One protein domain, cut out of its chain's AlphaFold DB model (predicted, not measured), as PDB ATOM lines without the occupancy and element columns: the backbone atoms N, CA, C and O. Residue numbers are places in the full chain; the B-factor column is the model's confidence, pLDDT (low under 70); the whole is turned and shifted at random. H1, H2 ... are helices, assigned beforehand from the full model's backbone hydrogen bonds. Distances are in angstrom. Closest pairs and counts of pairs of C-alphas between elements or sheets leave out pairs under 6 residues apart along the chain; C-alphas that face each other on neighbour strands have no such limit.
ATOM      1  N   ILE A 223     162.985 119.013 205.926       82.44
ATOM      2  CA  ILE A 223     161.730 118.818 206.656       82.44
ATOM      3  C   ILE A 223     162.036 118.401 208.098       82.44
ATOM      4  O   ILE A 223     162.570 117.321 208.342       82.44
ATOM      5  N   ASP A 224     161.637 119.239 209.053       86.06
ATOM      6  CA  ASP A 224     161.521 118.843 210.456       86.06
ATOM      7  C   ASP A 224     160.207 118.075 210.657       86.06
ATOM      8  O   ASP A 224     159.122 118.663 210.766       86.06
ATOM      9  N   PHE A 225     160.310 116.745 210.684       84.94
ATOM     10  CA  PHE A 225     159.177 115.839 210.872       84.94
ATOM     11  C   PHE A 225     158.523 115.966 212.260       84.94
ATOM     12  O   PHE A 225     157.356 115.601 212.413       84.94
ATOM     13  N   ASP A 226     159.227 116.509 213.258       81.06
ATOM     14  CA  ASP A 226     158.678 116.730 214.599       81.06
ATOM     15  C   ASP A 226     157.940 118.069 214.724       81.06
ATOM     16  O   ASP A 226     157.184 118.280 215.684       81.06
ATOM     17  N   SER A 227     158.090 118.956 213.735       87.75
ATOM     18  CA  SER A 227     157.442 120.261 213.733       87.75
ATOM     19  C   SER A 227     155.912 120.156 213.783       87.75
ATOM     20  O   SER A 227     155.269 119.300 213.164       87.75
ATOM     21  N   SER A 228     155.285 121.097 214.493       88.12
ATOM     22  CA  SER A 228     153.820 121.211 214.531       88.12
ATOM     23  C   SER A 228     153.221 121.459 213.141       88.12
ATOM     24  O   SER A 228     152.111 121.006 212.862       88.12
ATOM     25  N   GLN A 229     153.966 122.117 212.251       90.50
ATOM     26  CA  GLN A 229     153.563 122.371 210.868       90.50
ATOM     27  C   GLN A 229     153.544 121.092 210.025       90.50
ATOM     28  O   GLN A 229     152.602 120.876 209.261       90.50
ATOM     29  N   PHE A 230     154.521 120.196 210.203       90.69
ATOM     30  CA  PHE A 230     154.505 118.895 209.536       90.69
ATOM     31  C   PHE A 230     153.310 118.043 209.990       90.69
ATOM     32  O   PHE A 230     152.632 117.417 209.173       90.69
ATOM     33  N   ARG A 231     152.962 118.092 211.283       89.81
ATOM     34  CA  ARG A 231     151.745 117.437 211.791       89.81
ATOM     35  C   ARG A 231     150.471 117.999 211.158       89.81
ATOM     36  O   ARG A 231     149.590 117.222 210.803       89.81
ATOM     37  N   LEU A 232     150.377 119.318 210.961       92.00
ATOM     38  CA  LEU A 232     149.250 119.931 210.242       92.00
ATOM     39  C   LEU A 232     149.160 119.440 208.789       92.00
ATOM     40  O   LEU A 232     148.062 119.187 208.294       92.00
ATOM     41  N   TRP A 233     150.298 119.250 208.117       94.19
ATOM     42  CA  TRP A 233     150.327 118.673 206.773       94.19
ATOM     43  C   TRP A 233     149.806 117.226 206.750       94.19
ATOM     44  O   TRP A 233     149.017 116.863 205.873       94.19
ATOM     45  N   LEU A 234     150.166 116.410 207.745       90.75
ATOM     46  CA  LEU A 234     149.616 115.060 207.894       90.75
ATOM     47  C   LEU A 234     148.111 115.064 208.186       90.75
ATOM     48  O   LEU A 234     147.368 114.262 207.631       90.75
ATOM     49  N   GLU A 235     147.619 115.982 209.014       90.88
ATOM     50  CA  GLU A 235     146.175 116.109 209.228       90.88
ATOM     51  C   GLU A 235     145.433 116.459 207.930       90.88
ATOM     52  O   GLU A 235     144.357 115.914 207.661       90.88
ATOM     53  N   TYR A 236     146.013 117.335 207.105       92.88
ATOM     54  CA  TYR A 236     145.478 117.667 205.787       92.88
ATOM     55  C   TYR A 236     145.431 116.439 204.862       92.88
ATOM     56  O   TYR A 236     144.407 116.200 204.214       92.88
ATOM     57  N   SER A 237     146.484 115.613 204.848       89.81
ATOM     58  CA  SER A 237     146.529 114.375 204.051       89.81
ATOM     59  C   SER A 237     145.443 113.377 204.461       89.81
ATOM     60  O   SER A 237     144.707 112.856 203.614       89.81
ATOM     61  N   VAL A 238     145.260 113.181 205.769       87.12
ATOM     62  CA  VAL A 238     144.199 112.334 206.323       87.12
ATOM     63  C   VAL A 238     142.821 112.883 205.960       87.12
ATOM     64  O   VAL A 238     141.914 112.109 205.637       87.12
ATOM     65  N   LEU A 239     142.644 114.207 205.976       88.69
ATOM     66  CA  LEU A 239     141.382 114.822 205.586       88.69
ATOM     67  C   LEU A 239     141.056 114.565 204.110       88.69
ATOM     68  O   LEU A 239     139.933 114.152 203.824       88.69
ATOM     69  N   ILE A 240     142.016 114.738 203.193       87.75
ATOM     70  CA  ILE A 240     141.837 114.413 201.765       87.75
ATOM     71  C   ILE A 240     141.337 112.977 201.618       87.75
ATOM     72  O   ILE A 240     140.316 112.742 200.977       87.75
ATOM     73  N   LYS A 241     141.997 112.017 202.272       83.19
ATOM     74  CA  LYS A 241     141.598 110.607 202.211       83.19
ATOM     75  C   LYS A 241     140.187 110.385 202.754       83.19
ATOM     76  O   LYS A 241     139.395 109.687 202.132       83.19
ATOM     77  N   ARG A 242     139.832 110.994 203.891       83.31
ATOM     78  CA  ARG A 242     138.472 110.898 204.460       83.31
ATOM     79  C   ARG A 242     137.412 111.418 203.502       83.31
ATOM     80  O   ARG A 242     136.361 110.794 203.366       83.31
ATOM     81  N   PHE A 243     137.688 112.541 202.842       82.44
ATOM     82  CA  PHE A 243     136.822 113.037 201.787       82.44
ATOM     83  C   PHE A 243     136.751 112.005 200.657       82.44
ATOM     84  O   PHE A 243     135.651 111.605 200.299       82.44
ATOM     85  N   ASP A 244     137.871 111.503 200.138       81.12
ATOM     86  CA  ASP A 244     137.857 110.531 199.037       81.12
ATOM     87  C   ASP A 244     137.005 109.298 199.370       81.12
ATOM     88  O   ASP A 244     136.080 108.966 198.632       81.12
ATOM     89  N   VAL A 245     137.187 108.707 200.551       78.00
ATOM     90  CA  VAL A 245     136.362 107.590 201.042       78.00
ATOM     91  C   VAL A 245     134.876 107.958 201.109       78.00
ATOM     92  O   VAL A 245     134.029 107.163 200.724       78.00
ATOM     93  N   MET A 246     134.529 109.166 201.562       76.62
ATOM     94  CA  MET A 246     133.134 109.620 201.631       76.62
ATOM     95  C   MET A 246     132.494 109.769 200.240       76.62
ATOM     96  O   MET A 246     131.289 109.566 200.074       76.62
ATOM     97  N   TYR A 247     133.281 110.153 199.233       71.44
ATOM     98  CA  TYR A 247     132.805 110.355 197.865       71.44
ATOM     99  C   TYR A 247     132.848 109.078 197.011       71.44
ATOM    100  O   TYR A 247     132.222 109.048 195.942       71.44
ATOM    101  N   THR A 248     133.510 108.027 197.491       68.81
ATOM    102  CA  THR A 248     133.722 106.752 196.799       68.81
ATOM    103  C   THR A 248     133.008 105.605 197.513       68.81
ATOM    104  O   THR A 248     132.582 105.722 198.657       68.81
ATOM    105  N   LYS A 249     132.765 104.486 196.819       62.44
ATOM    106  CA  LYS A 249     132.202 103.301 197.482       62.44
ATOM    107  C   LYS A 249     133.296 102.638 198.338       62.44
ATOM    108  O   LYS A 249     134.411 102.518 197.828       62.44
ATOM    109  N   PRO A 250     132.986 102.155 199.560       53.00
ATOM    110  CA  PRO A 250     133.971 101.604 200.499       53.00
ATOM    111  C   PRO A 250     134.875 100.515 199.905       53.00
ATOM    112  O   PRO A 250     136.056 100.450 200.229       53.00
ATOM    113  N   ASP A 251     134.339  99.706 198.989       51.84
ATOM    114  CA  ASP A 251     135.011  98.516 198.448       51.84
ATOM    115  C   ASP A 251     136.135  98.822 197.437       51.84
ATOM    116  O   ASP A 251     136.863  97.917 197.037       51.84
ATOM    117  N   ASN A 252     136.284 100.083 197.010       52.34
ATOM    118  CA  ASN A 252     137.290 100.497 196.023       52.34
ATOM    119  C   ASN A 252     138.461 101.278 196.631       52.34
ATOM    120  O   ASN A 252     139.332 101.735 195.890       52.34
ATOM    121  N   VAL A 253     138.479 101.472 197.950       49.75
ATOM    122  CA  VAL A 253     139.535 102.233 198.622       49.75
ATOM    123  C   VAL A 253     140.706 101.285 198.892       49.75
ATOM    124  O   VAL A 253     140.528 100.309 199.624       49.75
ATOM    125  N   PRO A 254     141.909 101.533 198.339       49.91
ATOM    126  CA  PRO A 254     143.080 100.729 198.661       49.91
ATOM    127  C   PRO A 254     143.323 100.726 200.176       49.91
ATOM    128  O   PRO A 254     143.343 101.784 200.812       49.91
ATOM    129  N   SER A 255     143.515  99.541 200.761       48.81
ATOM    130  CA  SER A 255     143.939  99.384 202.154       48.81
ATOM    131  C   SER A 255     145.281 100.104 202.347       48.81
ATOM    132  O   SER A 255     146.310  99.647 201.851       48.81
ATOM    133  N   SER A 256     145.251 101.265 202.998       54.50
ATOM    134  CA  SER A 256     146.362 102.225 203.071       54.50
ATOM    135  C   SER A 256     146.907 102.343 204.499       54.50
ATOM    136  O   SER A 256     146.183 102.080 205.457       54.50
ATOM    137  N   ILE A 257     148.174 102.766 204.599       53.72
ATOM    138  CA  ILE A 257     149.004 102.916 205.813       53.72
ATOM    139  C   ILE A 257     148.315 103.713 206.934       53.72
ATOM    140  O   ILE A 257     148.543 103.431 208.100       53.72
ATOM    141  N   PHE A 258     147.432 104.657 206.602       55.69
ATOM    142  CA  PHE A 258     146.709 105.455 207.597       55.69
ATOM    143  C   PHE A 258     145.438 104.751 208.064       55.69
ATOM    144  O   PHE A 258     144.384 104.886 207.421       55.69
ATOM    145  N   SER A 259     145.541 104.009 209.162       53.84
ATOM    146  CA  SER A 259     144.409 103.343 209.808       53.84
ATOM    147  C   SER A 259     143.691 104.246 210.824       53.84
ATOM    148  O   SER A 259     142.491 104.055 211.032       53.84
ATOM    149  N   SER A 260     144.326 105.287 211.388       57.56
ATOM    150  CA  SER A 260     143.643 106.270 212.252       57.56
ATOM    151  C   SER A 260     144.396 107.612 212.382       57.56
ATOM    152  O   SER A 260     145.471 107.789 211.828       57.56
ATOM    153  N   LEU A 261     143.814 108.602 213.080       53.69
ATOM    154  CA  LEU A 261     144.545 109.825 213.472       53.69
ATOM    155  C   LEU A 261     145.536 109.558 214.618       53.69
ATOM    156  O   LEU A 261     146.495 110.306 214.774       53.69
ATOM    157  N   ASP A 262     145.301 108.509 215.411       55.06
ATOM    158  CA  ASP A 262     146.155 108.138 216.542       55.06
ATOM    159  C   ASP A 262     147.439 107.439 216.068       55.06
ATOM    160  O   ASP A 262     148.464 107.504 216.746       55.06
ATOM    161  N   SER A 263     147.416 106.841 214.870       59.94
ATOM    162  CA  SER A 263     148.588 106.219 214.249       59.94
ATOM    163  C   SER A 263     149.615 107.248 213.749       59.94
ATOM    164  O   SER A 263     150.798 106.922 213.632       59.94
ATOM    165  N   LEU A 264     149.216 108.524 213.588       64.31
ATOM    166  CA  LEU A 264     150.069 109.600 213.059       64.31
ATOM    167  C   LEU A 264     151.379 109.766 213.838       64.31
ATOM    168  O   LEU A 264     152.402 110.105 213.251       64.31
ATOM    169  N   SER A 265     151.375 109.508 215.149       66.06
ATOM    170  CA  SER A 265     152.591 109.535 215.975       66.06
ATOM    171  C   SER A 265     153.606 108.467 215.549       66.06
ATOM    172  O   SER A 265     154.808 108.733 215.496       66.06
ATOM    173  N   ASP A 266     153.138 107.258 215.254       65.94
ATOM    174  CA  ASP A 266     154.000 106.140 214.871       65.94
ATOM    175  C   ASP A 266     154.445 106.262 213.408       65.94
ATOM    176  O   ASP A 266     155.576 105.909 213.073       65.94
ATOM    177  N   GLU A 267     153.617 106.871 212.553       67.69
ATOM    178  CA  GLU A 267     154.006 107.231 211.187       67.69
ATOM    179  C   GLU A 267     155.061 108.345 211.130       67.69
ATOM    180  O   GLU A 267     155.998 108.258 210.340       67.69
ATOM    181  N   VAL A 268     154.967 109.377 211.975       70.75
ATOM    182  CA  VAL A 268     156.008 110.425 212.061       70.75
ATOM    183  C   VAL A 268     157.347 109.822 212.492       70.75
ATOM    184  O   VAL A 268     158.392 110.139 211.917       70.75
ATOM    185  N   LYS A 269     157.324 108.904 213.466       70.56
ATOM    186  CA  LYS A 269     158.527 108.179 213.891       70.56
ATOM    187  C   LYS A 269     159.080 107.306 212.773       70.56
ATOM    188  O   LYS A 269     160.289 107.286 212.587       70.56
ATOM    189  N   SER A 270     158.237 106.592 212.027       69.12
ATOM    190  CA  SER A 270     158.718 105.736 210.938       69.12
ATOM    191  C   SER A 270     159.313 106.544 209.781       69.12
ATOM    192  O   SER A 270     160.308 106.107 209.211       69.12
ATOM    193  N   MET A 271     158.806 107.748 209.493       78.81
ATOM    194  CA  MET A 271     159.351 108.634 208.451       78.81
ATOM    195  C   MET A 271     160.783 109.105 208.726       78.81
ATOM    196  O   MET A 271     161.565 109.201 207.783       78.81
ATOM    197  N   HIS A 272     161.161 109.311 209.993       74.19
ATOM    198  CA  HIS A 272     162.549 109.617 210.369       74.19
ATOM    199  C   HIS A 272     163.539 108.524 209.939       74.19
ATOM    200  O   HIS A 272     164.694 108.816 209.639       74.19
ATOM    201  N   TYR A 273     163.091 107.268 209.915       72.81
ATOM    202  CA  TYR A 273     163.940 106.111 209.631       72.81
ATOM    203  C   TYR A 273     163.680 105.492 208.248       72.81
ATOM    204  O   TYR A 273     164.441 104.621 207.829       72.81
ATOM    205  N   GLN A 274     162.616 105.908 207.549       77.75
ATOM    206  CA  GLN A 274     162.155 105.342 206.274       77.75
ATOM    207  C   GLN A 274     161.611 106.446 205.341       77.75
ATOM    208  O   GLN A 274     160.397 106.689 205.298       77.75
ATOM    209  N   PRO A 275     162.477 107.118 204.561       78.81
ATOM    210  CA  PRO A 275     162.080 108.154 203.598       78.81
ATOM    211  C   PRO A 275     161.067 107.676 202.541       78.81
ATOM    212  O   PRO A 275     160.293 108.465 201.986       78.81
ATOM    213  N   GLU A 276     161.026 106.369 202.269       83.94
ATOM    214  CA  GLU A 276     160.053 105.746 201.372       83.94
ATOM    215  C   GLU A 276     158.618 105.918 201.883       83.94
ATOM    216  O   GLU A 276     157.696 106.082 201.081       83.94
ATOM    217  N   THR A 277     158.423 105.943 203.207       82.94
ATOM    218  CA  THR A 277     157.114 106.157 203.838       82.94
ATOM    219  C   THR A 277     156.579 107.544 203.509       82.94
ATOM    220  O   THR A 277     155.443 107.664 203.053       82.94
ATOM    221  N   PHE A 278     157.405 108.588 203.633       85.44
ATOM    222  CA  PHE A 278     157.026 109.953 203.257       85.44
ATOM    223  C   PHE A 278     156.629 110.044 201.774       85.44
ATOM    224  O   PHE A 278     155.565 110.565 201.432       85.44
ATOM    225  N   THR A 279     157.442 109.456 200.890       86.12
ATOM    226  CA  THR A 279     157.171 109.441 199.443       86.12
ATOM    227  C   THR A 279     155.857 108.730 199.123       86.12
ATOM    228  O   THR A 279     155.064 109.218 198.316       86.12
ATOM    229  N   LYS A 280     155.595 107.597 199.780       85.75
ATOM    230  CA  LYS A 280     154.361 106.830 199.609       85.75
ATOM    231  C   LYS A 280     153.131 107.611 200.068       85.75
ATOM    232  O   LYS A 280     152.131 107.625 199.357       85.75
ATOM    233  N   ILE A 281     153.212 108.303 201.204       85.50
ATOM    234  CA  ILE A 281     152.130 109.159 201.718       85.50
ATOM    235  C   ILE A 281     151.794 110.261 200.720       85.50
ATOM    236  O   ILE A 281     150.624 110.477 200.403       85.50
ATOM    237  N   LEU A 282     152.824 110.933 200.203       88.00
ATOM    238  CA  LEU A 282     152.649 111.982 199.212       88.00
ATOM    239  C   LEU A 282     151.972 111.424 197.950       88.00
ATOM    240  O   LEU A 282     150.977 111.977 197.498       88.00
ATOM    241  N   GLN A 283     152.441 110.292 197.422       86.44
ATOM    242  CA  GLN A 283     151.858 109.662 196.231       86.44
ATOM    243  C   GLN A 283     150.402 109.215 196.435       86.44
ATOM    244  O   GLN A 283     149.551 109.507 195.594       86.44
ATOM    245  N   GLU A 284     150.101 108.527 197.542       85.06
ATOM    246  CA  GLU A 284     148.739 108.073 197.860       85.06
ATOM    247  C   GLU A 284     147.785 109.258 198.043       85.06
ATOM    248  O   GLU A 284     146.667 109.244 197.521       85.06
ATOM    249  N   GLY A 285     148.223 110.299 198.750       86.25
ATOM    250  CA  GLY A 285     147.410 111.483 198.983       86.25
ATOM    251  C   GLY A 285     147.141 112.279 197.702       86.25
ATOM    252  O   GLY A 285     146.009 112.711 197.485       86.25
ATOM    253  N   GLU A 286     148.142 112.449 196.831       86.62
ATOM    254  CA  GLU A 286     147.965 113.144 195.547       86.62
ATOM    255  C   GLU A 286     147.002 112.371 194.635       86.62
ATOM    256  O   GLU A 286     146.139 112.964 193.986       86.62
ATOM    257  N   ALA A 287     147.086 111.035 194.633       82.62
ATOM    258  CA  ALA A 287     146.143 110.188 193.910       82.62
ATOM    259  C   ALA A 287     144.707 110.333 194.451       82.62
ATOM    260  O   ALA A 287     143.771 110.492 193.663       82.62
ATOM    261  N   ALA A 288     144.531 110.344 195.775       83.62
ATOM    262  CA  ALA A 288     143.230 110.555 196.413       83.62
ATOM    263  C   ALA A 288     142.656 111.948 196.097       83.62
ATOM    264  O   ALA A 288     141.476 112.082 195.766       83.62
ATOM    265  N   LEU A 289     143.486 112.996 196.126       84.12
ATOM    266  CA  LEU A 289     143.062 114.342 195.746       84.12
ATOM    267  C   LEU A 289     142.646 114.396 194.272       84.12
ATOM    268  O   LEU A 289     141.567 114.901 193.962       84.12
ATOM    269  N   ALA A 290     143.447 113.839 193.362       81.44
ATOM    270  CA  ALA A 290     143.114 113.775 191.940       81.44
ATOM    271  C   ALA A 290     141.784 113.036 191.699       81.44
ATOM    272  O   ALA A 290     140.953 113.473 190.896       81.44
ATOM    273  N   HIS A 291     141.536 111.957 192.440       81.44
ATOM    274  CA  HIS A 291     140.284 111.216 192.371       81.44
ATOM    275  C   HIS A 291     139.083 112.013 192.904       81.44
ATOM    276  O   HIS A 291     138.018 112.033 192.275       81.44
ATOM    277  N   LEU A 292     139.253 112.752 194.001       79.81
ATOM    278  CA  LEU A 292     138.254 113.687 194.518       79.81
ATOM    279  C   LEU A 292     137.911 114.792 193.521       79.81
ATOM    280  O   LEU A 292     136.740 115.139 193.347       79.81
ATOM    281  N   VAL A 293     138.923 115.375 192.879       80.25
ATOM    282  CA  VAL A 293     138.752 116.366 191.808       80.25
ATOM    283  C   VAL A 293     137.923 115.763 190.678       80.25
ATOM    284  O   VAL A 293     136.900 116.329 190.286       80.25
ATOM    285  N   HIS A 294     138.316 114.582 190.201       79.31
ATOM    286  CA  HIS A 294     137.613 113.866 189.144       79.31
ATOM    287  C   HIS A 294     136.148 113.591 189.508       79.31
ATOM    288  O   HIS A 294     135.241 113.939 188.752       79.31
ATOM    289  N   THR A 295     135.896 113.032 190.692       77.12
ATOM    290  CA  THR A 295     134.549 112.675 191.157       77.12
ATOM    291  C   THR A 295     133.642 113.899 191.267       77.12
ATOM    292  O   THR A 295     132.488 113.857 190.829       77.12
ATOM    293  N   ARG A 296     134.153 115.019 191.798       79.44
ATOM    294  CA  ARG A 296     133.410 116.287 191.857       79.44
ATOM    295  C   ARG A 296     133.030 116.779 190.461       79.44
ATOM    296  O   ARG A 296     131.872 117.133 190.244       79.44
ATOM    297  N   ARG A 297     133.969 116.737 189.510       75.75
ATOM    298  CA  ARG A 297     133.738 117.142 188.113       75.75
ATOM    299  C   ARG A 297     132.681 116.276 187.435       75.75
ATOM    300  O   ARG A 297     131.763 116.812 186.822       75.75
ATOM    301  N   VAL A 298     132.767 114.954 187.584       76.62
ATOM    302  CA  VAL A 298     131.768 114.024 187.034       76.62
ATOM    303  C   VAL A 298     130.376 114.355 187.566       76.62
ATOM    304  O   VAL A 298     129.457 114.547 186.773       76.62
ATOM    305  N   ARG A 299     130.223 114.512 188.888       79.12
ATOM    306  CA  ARG A 299     128.927 114.847 189.503       79.12
ATOM    307  C   ARG A 299     128.391 116.203 189.045       79.12
ATOM    308  O   ARG A 299     127.193 116.330 188.800       79.12
ATOM    309  N   TYR A 300     129.259 117.207 188.910       81.75
ATOM    310  CA  TYR A 300     128.876 118.515 188.378       81.75
ATOM    311  C   TYR A 300     128.339 118.393 186.944       81.75
ATOM    312  O   TYR A 300     127.215 118.814 186.675       81.75
ATOM    313  N   LEU A 301     129.080 117.731 186.049       79.56
ATOM    314  CA  LEU A 301     128.668 117.533 184.654       79.56
ATOM    315  C   LEU A 301     127.387 116.695 184.536       79.56
ATOM    316  O   LEU A 301     126.550 116.961 183.674       79.56
ATOM    317  N   GLU A 302     127.181 115.713 185.413       77.81
ATOM    318  CA  GLU A 302     125.917 114.972 185.506       77.81
ATOM    319  C   GLU A 302     124.748 115.870 185.935       77.81
ATOM    320  O   GLU A 302     123.654 115.771 185.372       77.81
ATOM    321  N   GLY A 303     124.983 116.790 186.873       79.94
ATOM    322  CA  GLY A 303     124.028 117.829 187.256       79.94
ATOM    323  C   GLY A 303     123.717 118.805 186.117       79.94
ATOM    324  O   GLY A 303     122.558 119.156 185.901       79.94
ATOM    325  N   CYS A 304     124.720 119.210 185.339       80.94
ATOM    326  CA  CYS A 304     124.515 120.035 184.148       80.94
ATOM    327  C   CYS A 304     123.732 119.279 183.071       80.94
ATOM    328  O   CYS A 304     122.862 119.849 182.415       80.94
ATOM    329  N   LEU A 305     123.985 117.975 182.917       76.75
ATOM    330  CA  LEU A 305     123.273 117.125 181.967       76.75
ATOM    331  C   LEU A 305     121.795 116.973 182.343       76.75
ATOM    332  O   LEU A 305     120.936 117.008 181.462       76.75
ATOM    333  N   SER A 306     121.480 116.792 183.629       79.00
ATOM    334  CA  SER A 306     120.089 116.682 184.096       79.00
ATOM    335  C   SER A 306     119.308 117.984 183.917       79.00
ATOM    336  O   SER A 306     118.123 117.936 183.604       79.00
ATOM    337  N   LYS A 307     119.987 119.131 184.024       86.44
ATOM    338  CA  LYS A 307     119.422 120.471 183.810       86.44
ATOM    339  C   LYS A 307     119.476 120.961 182.359       86.44
ATOM    340  O   LYS A 307     119.071 122.088 182.102       86.44
ATOM    341  N   ALA A 308     119.987 120.147 181.432       84.81
ATOM    342  CA  ALA A 308     120.194 120.520 180.030       84.81
ATOM    343  C   ALA A 308     120.990 121.831 179.845       84.81
ATOM    344  O   ALA A 308     120.722 122.601 178.924       84.81
ATOM    345  N   VAL A 309     121.975 122.078 180.714       81.56
ATOM    346  CA  VAL A 309     122.873 123.238 180.600       81.56
ATOM    347  C   VAL A 309     123.652 123.142 179.279       81.56
ATOM    348  O   VAL A 309     124.113 122.049 178.934       81.56
ATOM    349  N   PRO A 310     123.806 124.242 178.520       79.75
ATOM    350  CA  PRO A 310     124.617 124.246 177.309       79.75
ATOM    351  C   PRO A 310     126.088 123.901 177.598       79.75
ATOM    352  O   PRO A 310     126.626 124.343 178.620       79.75
ATOM    353  N   PRO A 311     126.774 123.163 176.704       74.62
ATOM    354  CA  PRO A 311     128.182 122.828 176.868       74.62
ATOM    355  C   PRO A 311     129.087 124.015 177.165       74.62
ATOM    356  O   PRO A 311     129.940 123.913 178.038       74.62
ATOM    357  N   GLU A 312     128.870 125.142 176.494       74.31
ATOM    358  CA  GLU A 312     129.662 126.364 176.626       74.31
ATOM    359  C   GLU A 312     129.567 126.955 178.039       74.31
ATOM    360  O   GLU A 312     130.564 127.426 178.587       74.31
ATOM    361  N   GLN A 313     128.382 126.884 178.653       78.12
ATOM    362  CA  GLN A 313     128.153 127.364 180.013       78.12
ATOM    363  C   GLN A 313     128.784 126.426 181.049       78.12
ATOM    364  O   GLN A 313     129.508 126.888 181.928       78.12
ATOM    365  N   ALA A 314     128.586 125.110 180.908       74.31
ATOM    366  CA  ALA A 314     129.215 124.125 181.791       74.31
ATOM    367  C   ALA A 314     130.754 124.173 181.703       74.31
ATOM    368  O   ALA A 314     131.448 123.996 182.701       74.31
ATOM    369  N   LEU A 315     131.290 124.449 180.510       70.62
ATOM    370  CA  LEU A 315     132.717 124.640 180.244       70.62
ATOM    371  C   LEU A 315     133.305 125.831 180.982       70.62
ATOM    372  O   LEU A 315     134.387 125.718 181.554       70.62
ATOM    373  N   LYS A 316     132.616 126.971 180.919       70.88
ATOM    374  CA  LYS A 316     133.065 128.193 181.578       70.88
ATOM    375  C   LYS A 316     133.181 127.969 183.085       70.88
ATOM    376  O   LYS A 316     134.232 128.219 183.657       70.88
ATOM    377  N   GLU A 317     132.155 127.372 183.684       67.19
ATOM    378  CA  GLU A 317     132.146 127.076 185.117       67.19
ATOM    379  C   GLU A 317     133.231 126.061 185.517       67.19
ATOM    380  O   GLU A 317     133.873 126.247 186.544       67.19
ATOM    381  N   VAL A 318     133.516 125.027 184.712       66.75
ATOM    382  CA  VAL A 318     134.620 124.086 185.005       66.75
ATOM    383  C   VAL A 318     135.992 124.771 184.926       66.75
ATOM    384  O   VAL A 318     136.839 124.500 185.777       66.75
ATOM    385  N   LYS A 319     136.195 125.670 183.953       62.88
ATOM    386  CA  LYS A 319     137.449 126.423 183.774       62.88
ATOM    387  C   LYS A 319     137.706 127.437 184.884       62.88
ATOM    388  O   LYS A 319     138.842 127.565 185.326       62.88
ATOM    389  N   ASP A 320     136.664 128.107 185.370       55.78
ATOM    390  CA  ASP A 320     136.785 129.102 186.443       55.78
ATOM    391  C   ASP A 320     137.219 128.473 187.789       55.78
ATOM    392  O   ASP A 320     137.676 129.175 188.684       55.78
ATOM    393  N   HIS A 321     137.133 127.142 187.932       51.50
ATOM    394  CA  HIS A 321     137.527 126.393 189.136       51.50
ATOM    395  C   HIS A 321     138.909 125.707 189.019       51.50
ATOM    396  O   HIS A 321     139.206 124.778 189.781       51.50
ATOM    397  N   GLN A 322     139.749 126.081 188.044       55.25
ATOM    398  CA  GLN A 322     140.973 125.340 187.712       55.25
ATOM    399  C   GLN A 322     142.260 126.171 187.802       55.25
ATOM    400  O   GLN A 322     142.467 127.115 187.045       55.25
ATOM    401  N   GLN A 323     143.188 125.707 188.648       48.22
ATOM    402  CA  GLN A 323     144.622 126.016 188.546       48.22
ATOM    403  C   GLN A 323     145.533 124.786 188.405       48.22
ATOM    404  O   GLN A 323     146.707 124.944 188.092       48.22
ATOM    405  N   ALA A 324     145.040 123.553 188.574       44.84
ATOM    406  CA  ALA A 324     145.892 122.369 188.443       44.84
ATOM    407  C   ALA A 324     145.098 121.100 188.086       44.84
ATOM    408  O   ALA A 324     144.320 120.618 188.909       44.84
ATOM    409  N   ALA A 325     145.287 120.585 186.860       41.66
ATOM    410  CA  ALA A 325     145.513 119.166 186.517       41.66
ATOM    411  C   ALA A 325     145.272 118.892 185.012       41.66
ATOM    412  O   ALA A 325     144.130 118.856 184.580       41.66
ATOM    413  N   SER A 326     146.357 118.633 184.268       49.31
ATOM    414  CA  SER A 326     146.466 118.002 182.931       49.31
ATOM    415  C   SER A 326     145.268 118.098 181.963       49.31
ATOM    416  O   SER A 326     144.265 117.394 182.118       49.31
ATOM    417  N   ASP A 327     145.472 118.855 180.878       55.03
ATOM    418  CA  ASP A 327     144.569 119.079 179.737       55.03
ATOM    419  C   ASP A 327     143.847 117.815 179.208       55.03
ATOM    420  O   ASP A 327     142.728 117.899 178.694       55.03
ATOM    421  N   ASP A 328     144.447 116.627 179.339       58.25
ATOM    422  CA  ASP A 328     143.959 115.398 178.702       58.25
ATOM    423  C   ASP A 328     142.747 114.766 179.404       58.25
ATOM    424  O   ASP A 328     141.771 114.386 178.752       58.25
ATOM    425  N   ILE A 329     142.764 114.657 180.738       60.50
ATOM    426  CA  ILE A 329     141.632 114.085 181.499       60.50
ATOM    427  C   ILE A 329     140.416 115.014 181.399       60.50
ATOM    428  O   ILE A 329     139.267 114.563 181.348       60.50
ATOM    429  N   GLU A 330     140.676 116.315 181.330       61.84
ATOM    430  CA  GLU A 330     139.672 117.365 181.198       61.84
ATOM    431  C   GLU A 330     139.002 117.319 179.834       61.84
ATOM    432  O   GLU A 330     137.772 117.285 179.752       61.84
ATOM    433  N   LEU A 331     139.804 117.201 178.774       64.38
ATOM    434  CA  LEU A 331     139.308 116.990 177.426       64.38
ATOM    435  C   LEU A 331     138.448 115.721 177.346       64.38
ATOM    436  O   LEU A 331     137.378 115.746 176.743       64.38
ATOM    437  N   ILE A 332     138.854 114.624 177.992       67.94
ATOM    438  CA  ILE A 332     138.083 113.372 177.995       67.94
ATOM    439  C   ILE A 332     136.741 113.531 178.727       67.94
ATOM    440  O   ILE A 332     135.707 113.083 178.222       67.94
ATOM    441  N   LEU A 333     136.719 114.152 179.910       66.62
ATOM    442  CA  LEU A 333     135.477 114.396 180.658       66.62
ATOM    443  C   LEU A 333     134.529 115.321 179.892       66.62
ATOM    444  O   LEU A 333     133.326 115.054 179.813       66.62
ATOM    445  N   LEU A 334     135.084 116.362 179.280       66.50
ATOM    446  CA  LEU A 334     134.349 117.300 178.454       66.50
ATOM    447  C   LEU A 334     133.738 116.618 177.231       66.50
ATOM    448  O   LEU A 334     132.541 116.756 176.982       66.50
ATOM    449  N   LEU A 335     134.544 115.872 176.476       68.31
ATOM    450  CA  LEU A 335     134.084 115.144 175.297       68.31
ATOM    451  C   LEU A 335     132.962 114.178 175.672       68.31
ATOM    452  O   LEU A 335     131.938 114.135 174.994       68.31
ATOM    453  N   ASN A 336     133.096 113.467 176.795       71.75
ATOM    454  CA  ASN A 336     132.033 112.607 177.309       71.75
ATOM    455  C   ASN A 336     130.742 113.382 177.614       71.75
ATOM    456  O   ASN A 336     129.652 112.900 177.296       71.75
ATOM    457  N   TYR A 337     130.837 114.570 178.211       72.56
ATOM    458  CA  TYR A 337     129.677 115.412 178.488       72.56
ATOM    459  C   TYR A 337     129.011 115.930 177.205       72.56
ATOM    460  O   TYR A 337     127.806 115.741 177.035       72.56
ATOM    461  N   VAL A 338     129.787 116.486 176.269       69.50
ATOM    462  CA  VAL A 338     129.303 116.966 174.962       69.50
ATOM    463  C   VAL A 338     128.603 115.841 174.204       69.50
ATOM    464  O   VAL A 338     127.463 116.004 173.772       69.50
ATOM    465  N   ILE A 339     129.218 114.656 174.131       72.19
ATOM    466  CA  ILE A 339     128.614 113.468 173.518       72.19
ATOM    467  C   ILE A 339     127.265 113.135 174.171       72.19
ATOM    468  O   ILE A 339     126.288 112.866 173.469       72.19
ATOM    469  N   ARG A 340     127.174 113.177 175.506       70.88
ATOM    470  CA  ARG A 340     125.924 112.902 176.230       70.88
ATOM    471  C   ARG A 340     124.850 113.958 175.956       70.88
ATOM    472  O   ARG A 340     123.701 113.577 175.734       70.88
ATOM    473  N   VAL A 341     125.188 115.246 175.924       70.19
ATOM    474  CA  VAL A 341     124.241 116.329 175.585       70.19
ATOM    475  C   VAL A 341     123.725 116.171 174.153       70.19
ATOM    476  O   VAL A 341     122.517 116.199 173.909       70.19
ATOM    477  N   LEU A 342     124.622 115.915 173.202       65.75
ATOM    478  CA  LEU A 342     124.262 115.709 171.801       65.75
ATOM    479  C   LEU A 342     123.397 114.458 171.619       65.75
ATOM    480  O   LEU A 342     122.446 114.476 170.838       65.75
ATOM    481  N   SER A 343     123.674 113.391 172.381       67.50
ATOM    482  CA  SER A 343     122.888 112.148 172.349       67.50
ATOM    483  C   SER A 343     121.434 112.323 172.762       67.50
ATOM    484  O   SER A 343     120.585 111.535 172.351       67.50
ATOM    485  N   ARG A 344     121.136 113.371 173.534       68.94
ATOM    486  CA  ARG A 344     119.777 113.720 173.954       68.94
ATOM    487  C   ARG A 344     119.046 114.625 172.966       68.94
ATOM    488  O   ARG A 344     117.829 114.710 173.034       68.94
ATOM    489  N   THR A 345     119.763 115.301 172.068       61.28
ATOM    490  CA  THR A 345     119.203 116.353 171.198       61.28
ATOM    491  C   THR A 345     119.088 115.941 169.727       61.28
ATOM    492  O   THR A 345     118.804 116.789 168.885       61.28
ATOM    493  N   SER A 346     119.321 114.664 169.395       59.47
ATOM    494  CA  SER A 346     119.285 114.111 168.021       59.47
ATOM    495  C   SER A 346     120.266 114.766 167.029       59.47
ATOM    496  O   SER A 346     120.246 114.451 165.843       59.47
TER     497      SER A 346
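AT A GLANCE: This is residues 223 to 346 of the 389 residues of an uncharacterized protein of Plasmopara halstedii (UniProt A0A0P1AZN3). One long helix, H3, is the spine of a loose rod, with two groups of helices set along it. H1 slants to the middle of H3 and a winding link leads back from it to H2 at the beginning of H3, while at the other end of H3 the chain folds back in H4 and then turns again into H5, which runs the same way as H3. The printed part has 124 residues with five named helices, H1 to H5 in chain order, and no named strand; its class is all helix. It is loose, with a radius of gyration of the C-alphas of 18.7 A, and spans 61 by 30 by 20 A.

HOW THE PARTS SIT: Start at H3, residues 275 to 306, the hub, which touches four other helices. Look at its residues 285 to 295: with these alone it touches H1, residues 228 to 247, at a steep tilt of 41 degrees, running the same way; the closest C-alphas, of Asp 244 and Leu 292, are 5.5 A apart. H2, residues 264 to 273, and H3 only just touch, with 3 pairs of C-alphas within 8 A, and only at the corner, where Met 271 and Thr 277 have the closest C-alphas at 5.7 A. H1 and H2 are close but not clearly touching, the closest C-alphas being those of Leu 234 and Leu 264 at 7.5 A. Toward the other end, H3, H4, residues 311 to 320, and H5, residues 327 to 344, make an up and down bundle, each running against the one before. H3 and H4, a helical hairpin, only just touch, with 3 pairs of C-alphas within 8 A; the closest, of Cys 304 and Ala 314, are 6.7 A apart, and the shallow tilt of 33 degrees is only just short of steep. H5 touches H3 at a shallow tilt of 23 degrees, the same way, with the C-alphas of Leu 305 and Val 341 closest at 6.5 A. H4 and H5, also a helical hairpin, touch at Pro 311 and Val 338, the closest C-alphas at 6.3 A. H1 and H2 are each apart from H4 and H5. In H1, H3, H4 and H5 every O i to N i+4 pair is within hydrogen-bond range; in H2, 5 of 6 are.

IN THESE COORDINATES: Find C-alpha 275 at (162.080, 108.154, 203.598); from there H3 runs 47.1 A to C-alpha 306 at (120.089, 116.682, 184.096). H1 begins at C-alpha 228, (153.820, 121.211, 214.531), and measures 28.9 A. H5 measures 26.0 A and ends at C-alpha 344, (119.777, 113.720, 173.954).

THE WHOLE: The C-alphas of Tyr 273 and Ser 346, the two farthest apart, are 61.6 A apart. The printed part has no cut. The link from H1 to H2, residues 248 to 263, is long. Mean pLDDT of the printed part is 73.1; 46 residues are under 70, among them 248 to 267 and 317 to 335.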